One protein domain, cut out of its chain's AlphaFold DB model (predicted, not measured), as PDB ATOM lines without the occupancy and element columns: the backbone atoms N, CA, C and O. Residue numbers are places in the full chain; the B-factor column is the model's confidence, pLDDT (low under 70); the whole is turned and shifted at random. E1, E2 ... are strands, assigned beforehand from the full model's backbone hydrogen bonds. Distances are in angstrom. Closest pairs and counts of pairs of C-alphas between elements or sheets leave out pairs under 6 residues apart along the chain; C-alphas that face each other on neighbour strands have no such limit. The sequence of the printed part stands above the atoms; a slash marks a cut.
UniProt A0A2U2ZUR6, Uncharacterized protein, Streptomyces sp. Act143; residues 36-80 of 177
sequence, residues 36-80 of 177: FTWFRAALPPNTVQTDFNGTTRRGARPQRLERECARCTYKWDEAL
ATOM      1  N   PHE A  36     158.392 137.814 160.418       95.44
ATOM      2  CA  PHE A  36     159.817 137.756 160.717       95.44
ATOM      3  C   PHE A  36     160.325 139.163 161.027       95.44
ATOM      4  O   PHE A  36     159.838 140.130 160.447       95.44
ATOM      5  N   THR A  37     161.290 139.279 161.938       94.62
ATOM      6  CA  THR A  37     161.839 140.569 162.376       94.62
ATOM      7  C   THR A  37     163.356 140.564 162.232       94.62
ATOM      8  O   THR A  37     164.025 139.666 162.741       94.62
ATOM      9  N   TRP A  38     163.909 141.590 161.584       95.12
ATOM     10  CA  TRP A  38     165.349 141.818 161.478       95.12
ATOM     11  C   TRP A  38     165.721 143.185 162.026       95.12
ATOM     12  O   TRP A  38     165.102 144.202 161.717       95.12
ATOM     13  N   PHE A  39     166.798 143.224 162.800       93.12
ATOM     14  CA  PHE A  39     167.381 144.478 163.246       93.12
ATOM     15  C   PHE A  39     168.107 145.184 162.093       93.12
ATOM     16  O   PHE A  39     168.910 144.578 161.377       93.12
ATOM     17  N   ARG A  40     167.862 146.489 161.942       92.38
ATOM     18  CA  ARG A  40     168.568 147.363 161.003       92.38
ATOM     19  C   ARG A  40     169.264 148.481 161.779       92.38
ATOM     20  O   ARG A  40     168.616 149.316 162.412       92.38
ATOM     21  N   ALA A  41     170.595 148.500 161.710       90.31
ATOM     22  CA  ALA A  41     171.408 149.546 162.320       90.31
ATOM     23  C   ALA A  41     171.144 150.921 161.678       90.31
ATOM     24  O   ALA A  41     170.665 151.011 160.544       90.31
ATOM     25  N   ALA A  42     171.484 151.985 162.410       86.88
ATOM     26  CA  ALA A  42     171.407 153.341 161.886       86.88
ATOM     27  C   ALA A  42     172.347 153.503 160.686       86.88
ATOM     28  O   ALA A  42     173.494 153.049 160.720       86.88
ATOM     29  N   LEU A  43     171.860 154.164 159.640       84.12
ATOM     30  CA  LEU A  43     172.667 154.489 158.470       84.12
ATOM     31  C   LEU A  43     173.254 155.893 158.613       84.12
ATOM     32  O   LEU A  43     172.539 156.802 159.048       84.12
ATOM     33  N   PRO A  44     174.527 156.100 158.238       82.38
ATOM     34  CA  PRO A  44     175.111 157.426 158.261       82.38
ATOM     35  C   PRO A  44     174.426 158.351 157.238       82.38
ATOM     36  O   PRO A  44     173.878 157.876 156.241       82.38
ATOM     37  N   PRO A  45     174.491 159.681 157.440       76.19
ATOM     38  CA  PRO A  45     173.733 160.659 156.651       76.19
ATOM     39  C   PRO A  45     173.949 160.576 155.137       76.19
ATOM     40  O   PRO A  45     173.054 160.891 154.357       76.19
ATOM     41  N   ASN A  46     175.135 160.129 154.724       78.94
ATOM     42  CA  ASN A  46     175.571 160.119 153.331       78.94
ATOM     43  C   ASN A  46     175.429 158.747 152.655       78.94
ATOM     44  O   ASN A  46     175.934 158.559 151.547       78.94
ATOM     45  N   THR A  47     174.775 157.772 153.293       81.06
ATOM     46  CA  THR A  47     174.517 156.480 152.652       81.06
ATOM     47  C   THR A  47     173.402 156.621 151.627       81.06
ATOM     48  O   THR A  47     172.280 157.008 151.942       81.06
ATOM     49  N   VAL A  48     173.721 156.286 150.380       76.81
ATOM     50  CA  VAL A  48     172.742 156.148 149.305       76.81
ATOM     51  C   VAL A  48     172.204 154.726 149.379       76.81
ATOM     52  O   VAL A  48     172.928 153.780 149.072       76.81
ATOM     53  N   GLN A  49     170.960 154.571 149.828       70.31
ATOM     54  CA  GLN A  49     170.293 153.276 149.833       70.31
ATOM     55  C   GLN A  49     169.376 153.194 148.615       70.31
ATOM     56  O   GLN A  49     168.540 154.068 148.388       70.31
ATOM     57  N   THR A  50     169.538 152.141 147.821       72.69
ATOM     58  CA  THR A  50     168.513 151.744 146.859       72.69
ATOM     59  C   THR A  50     167.392 151.107 147.677       72.69
ATOM     60  O   THR A  50     167.552 149.982 148.156       72.69
ATOM     61  N   ASP A  51     166.312 151.844 147.950       66.88
ATOM     62  CA  ASP A  51     165.205 151.306 148.739       66.88
ATOM     63  C   ASP A  51     164.441 150.226 147.955       66.88
ATOM     64  O   ASP A  51     164.543 150.087 146.733       66.88
ATOM     65  N   PHE A  52     163.625 149.477 148.699       54.62
ATOM     66  CA  PHE A  52     162.829 148.319 148.280       54.62
ATOM     67  C   PHE A  52     161.887 148.564 147.079       54.62
ATOM     68  O   PHE A  52     161.506 147.611 146.410       54.62
ATOM     69  N   ASN A  53     161.586 149.823 146.736       57.91
ATOM     70  CA  ASN A  53     160.745 150.197 145.588       57.91
ATOM     71  C   ASN A  53     161.520 150.908 144.460       57.91
ATOM     72  O   ASN A  53     160.940 151.667 143.686       57.91
ATOM     73  N   GLY A  54     162.845 150.733 144.390       67.12
ATOM     74  CA  GLY A  54     163.688 151.407 143.391       67.12
ATOM     75  C   GLY A  54     163.810 152.918 143.608       67.12
ATOM     76  O   GLY A  54     164.355 153.630 142.768       67.12
ATOM     77  N   THR A  55     163.305 153.416 144.735       67.56
ATOM     78  CA  THR A  55     163.451 154.805 145.146       67.56
ATOM     79  C   THR A  55     164.772 154.943 145.883       67.56
ATOM     80  O   THR A  55     165.060 154.200 146.813       67.56
ATOM     81  N   THR A  56     165.604 155.882 145.464       73.50
ATOM     82  CA  THR A  56     166.860 156.148 146.158       73.50
ATOM     83  C   THR A  56     166.617 157.263 147.159       73.50
ATOM     84  O   THR A  56     166.550 158.429 146.765       73.50
ATOM     85  N   ARG A  57     166.472 156.941 148.448       67.44
ATOM     86  CA  ARG A  57     166.488 157.971 149.493       67.44
ATOM     87  C   ARG A  57     167.921 158.259 149.930       67.44
ATOM     88  O   ARG A  57     168.766 157.371 150.042       67.44
ATOM     89  N   ARG A  58     168.187 159.544 150.158       63.66
ATOM     90  CA  ARG A  58     169.406 160.042 150.800       63.66
ATOM     91  C   ARG A  58     169.037 160.525 152.194       63.66
ATOM     92  O   ARG A  58     168.025 161.202 152.340       63.66
ATOM     93  N   GLY A  59     169.857 160.202 153.185       70.12
ATOM     94  CA  GLY A  59     169.691 160.696 154.549       70.12
ATOM     95  C   GLY A  59     169.974 159.636 155.604       70.12
ATOM     96  O   GLY A  59     169.967 158.434 155.333       70.12
ATOM     97  N   ALA A  60     170.220 160.101 156.827       74.94
ATOM     98  CA  ALA A  60     170.415 159.220 157.967       74.94
ATOM     99  C   ALA A  60     169.094 158.513 158.276       74.94
ATOM    100  O   ALA A  60     168.071 159.166 158.474       74.94
ATOM    101  N   ARG A  61     169.107 157.180 158.333       79.25
ATOM    102  CA  ARG A  61     167.960 156.408 158.833       79.25
ATOM    103  C   ARG A  61     168.265 155.982 160.269       79.25
ATOM    104  O   ARG A  61     169.358 155.455 160.498       79.25
ATOM    105  N   PRO A  62     167.349 156.196 161.229       83.88
ATOM    106  CA  PRO A  62     167.564 155.764 162.603       83.88
ATOM    107  C   PRO A  62     167.616 154.233 162.697       83.88
ATOM    108  O   PRO A  62     167.280 153.508 161.752       83.88
ATOM    109  N   GLN A  63     168.041 153.739 163.861       89.06
ATOM    110  CA  GLN A  63     167.930 152.318 164.188       89.06
ATOM    111  C   GLN A  63     166.459 151.896 164.147       89.06
ATOM    112  O   GLN A  63     165.591 152.617 164.648       89.06
ATOM    113  N   ARG A  64     166.180 150.734 163.555       91.12
ATOM    114  CA  ARG A  64     164.810 150.273 163.315       91.12
ATOM    115  C   ARG A  64     164.709 148.754 163.247       91.12
ATOM    116  O   ARG A  64     165.722 148.056 163.157       91.12
ATOM    117  N   LEU A  65     163.479 148.260 163.264       92.62
ATOM    118  CA  LEU A  65     163.156 146.864 162.995       92.62
ATOM    119  C   LEU A  65     162.506 146.769 161.617       92.62
ATOM    120  O   LEU A  65     161.521 147.444 161.358       92.62
ATOM    121  N   GLU A  66     163.052 145.940 160.737       93.75
ATOM    122  CA  GLU A  66     162.383 145.561 159.493       93.75
ATOM    123  C   GLU A  66     161.560 144.306 159.769       93.75
ATOM    124  O   GLU A  66     162.082 143.336 160.325       93.75
ATOM    125  N   ARG A  67     160.287 144.313 159.386       94.44
ATOM    126  CA  ARG A  67     159.416 143.144 159.444       94.44
ATOM    127  C   ARG A  67     159.077 142.645 158.054       94.44
ATOM    128  O   ARG A  67     158.980 143.433 157.122       94.44
ATOM    129  N   GLU A  68     158.859 141.342 157.932       96.00
ATOM    130  CA  GLU A  68     158.347 140.692 156.721       96.00
ATOM    131  C   GLU A  68     157.237 139.729 157.107       96.00
ATOM    132  O   GLU A  68     157.414 138.860 157.962       96.00
ATOM    133  N   CYS A  69     156.085 139.867 156.461       96.94
ATOM    134  CA  CYS A  69     154.957 138.983 156.704       96.94
ATOM    135  C   CYS A  69     155.291 137.543 156.296       96.94
ATOM    136  O   CYS A  69     155.640 137.298 155.141       96.94
ATOM    137  N   ALA A  70     155.058 136.578 157.192       96.56
ATOM    138  CA  ALA A  70     155.272 135.159 156.903       96.56
ATOM    139  C   ALA A  70     154.346 134.608 155.798       96.56
ATOM    140  O   ALA A  70     154.635 133.569 155.208       96.56
ATOM    141  N   ARG A  71     153.239 135.308 155.500       97.19
ATOM    142  CA  ARG A  71     152.239 134.898 154.503       97.19
ATOM    143  C   ARG A  71     152.407 135.574 153.143       97.19
ATOM    144  O   ARG A  71     152.439 134.884 152.133       97.19
ATOM    145  N   CYS A  72     152.435 136.909 153.097       97.00
ATOM    146  CA  CYS A  72     152.453 137.664 151.835       97.00
ATOM    147  C   CYS A  72     153.801 138.320 151.508       97.00
ATOM    148  O   CYS A  72     153.847 139.099 150.562       97.00
ATOM    149  N   THR A  73     154.844 138.065 152.315       96.25
ATOM    150  CA  THR A  73     156.218 138.603 152.180       96.25
ATOM    151  C   THR A  73     156.329 140.128 152.110       96.25
ATOM    152  O   THR A  73     157.393 140.679 151.826       96.25
ATOM    153  N   TYR A  74     155.241 140.841 152.414       95.12
ATOM    154  CA  TYR A  74     155.242 142.293 152.513       95.12
ATOM    155  C   TYR A  74     156.188 142.747 153.621       95.12
ATOM    156  O   TYR A  74     156.129 142.205 154.730       95.12
ATOM    157  N   LYS A  75     157.019 143.750 153.320       94.38
ATOM    158  CA  LYS A  75     158.018 144.295 154.239       94.38
ATOM    159  C   LYS A  75     157.643 145.690 154.711       94.38
ATOM    160  O   LYS A  75     157.216 146.511 153.903       94.38
ATOM    161  N   TRP A  76     157.839 145.963 155.995       92.56
ATOM    162  CA  TRP A  76     157.665 147.296 156.573       92.56
ATOM    163  C   TRP A  76     158.710 147.567 157.652       92.56
ATOM    164  O   TRP A  76     159.230 146.646 158.277       92.56
ATOM    165  N   ASP A  77     159.030 148.842 157.849       92.25
ATOM    166  CA  ASP A  77     159.939 149.301 158.896       92.25
ATOM    167  C   ASP A  77     159.121 149.757 160.121       92.25
ATOM    168  O   ASP A  77     158.128 150.465 159.974       92.25
ATOM    169  N   GLU A  78     159.562 149.409 161.327       90.38
ATOM    170  CA  GLU A  78     159.028 149.886 162.606       90.38
ATOM    171  C   GLU A  78     160.115 150.589 163.418       90.38
ATOM    172  O   GLU A  78     161.301 150.243 163.351       90.38
ATOM    173  N   ALA A  79     159.710 151.567 164.229       85.44
ATOM    174  CA  ALA A  79     160.613 152.202 165.174       85.44
ATOM    175  C   ALA A  79     161.194 151.148 166.129       85.44
ATOM    176  O   ALA A  79     160.476 150.278 166.628       85.44
ATOM    177  N   LEU A  80     162.497 151.235 166.422       83.50
ATOM    178  CA  LEU A  80     163.064 150.447 167.511       83.50
ATOM    179  C   LEU A  80     162.331 150.839 168.800       83.50
ATOM    180  O   LEU A  80     162.176 152.031 169.080       83.50
TER     181      LEU A  80
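AT A GLANCE: This is residues 36 to 80 of the 177 residues of an uncharacterized protein of Streptomyces sp. Act143 (UniProt A0A2U2ZUR6). A two-stranded ribbon bends into a hook: E1 and E4 pair at one end, the links at residues 41 to 47 and 59 to 63 run side by side round the bend, and the small hairpin of E2 and E3 comes back with its turn at residues 51 to 55. Beyond E4 the ribbon folds back once more, and E5 lies along the side of E4 away from E1, making a small three-stranded sheet. The printed part has 45 residues with no named helix and five named strands, in the order E1, E2, E3, E4, E5, and its class is all strand, with under half of the residues, 22, in named elements. The larger sheet has the order E1, E4, E5 and the smaller one E2, E3, both antiparallel. The whole is flat and only just loose, close to compact, with a radius of gyration of the C-alphas of 11.3 A and spans of 34 by 23 by 11 A.

IN THESE COORDINATES: E1 is residues 36 to 40, 13.0 A long, and begins at C-alpha 36 at (159.817, 137.756, 160.717). E2 is residues 48 to 50 and E3 residues 56 to 58, each 6.6 A from first to last C-alpha; C-alpha 48 is at (172.742, 156.148, 149.305). E4, the longest strand, is residues 64 to 69, 16.4 A long. E5 is residues 75 to 79, 13.7 A long, and ends at C-alpha 79 at (160.613, 152.202, 165.174).

HOW THE PARTS SIT: In the three-stranded sheet E4 is the inner strand, and E1 and E5 are edge strands. E1 and E4 are antiparallel at 156 degrees; the C-alphas of Thr 37 and Arg 67, which face each other, are 4.6 A apart, and N 38 and O 66 are within hydrogen-bond range at 2.8 A. E4 and E5 are a hairpin, antiparallel at 148 degrees, with N 67 and O 76 within range at 2.8 A. The C-alphas of this sheet lie up to 3.6 A off its best plane. E2 and E3 are a hairpin too, antiparallel at 155 degrees; the C-alphas of Thr 50 and Thr 56, which face each other, are 4.8 A apart, but no backbone N and O across this pair are within hydrogen-bond range. E2 is apart from E1, E4 and E5, and E3 is likewise apart from E1, E4 and E5.

THE WHOLE: The two C-alphas farthest apart are those of Asn 46 and Arg 71, at 34.4 A. The printed part has no cut. No link is long; the link from E1 to E2 is short, and the links from E2 to E3, E3 to E4 and E4 to E5 are tight. The mean pLDDT of the printed part is 83.8, and it is under 70 at residues 51 to 55 and 57 to 58.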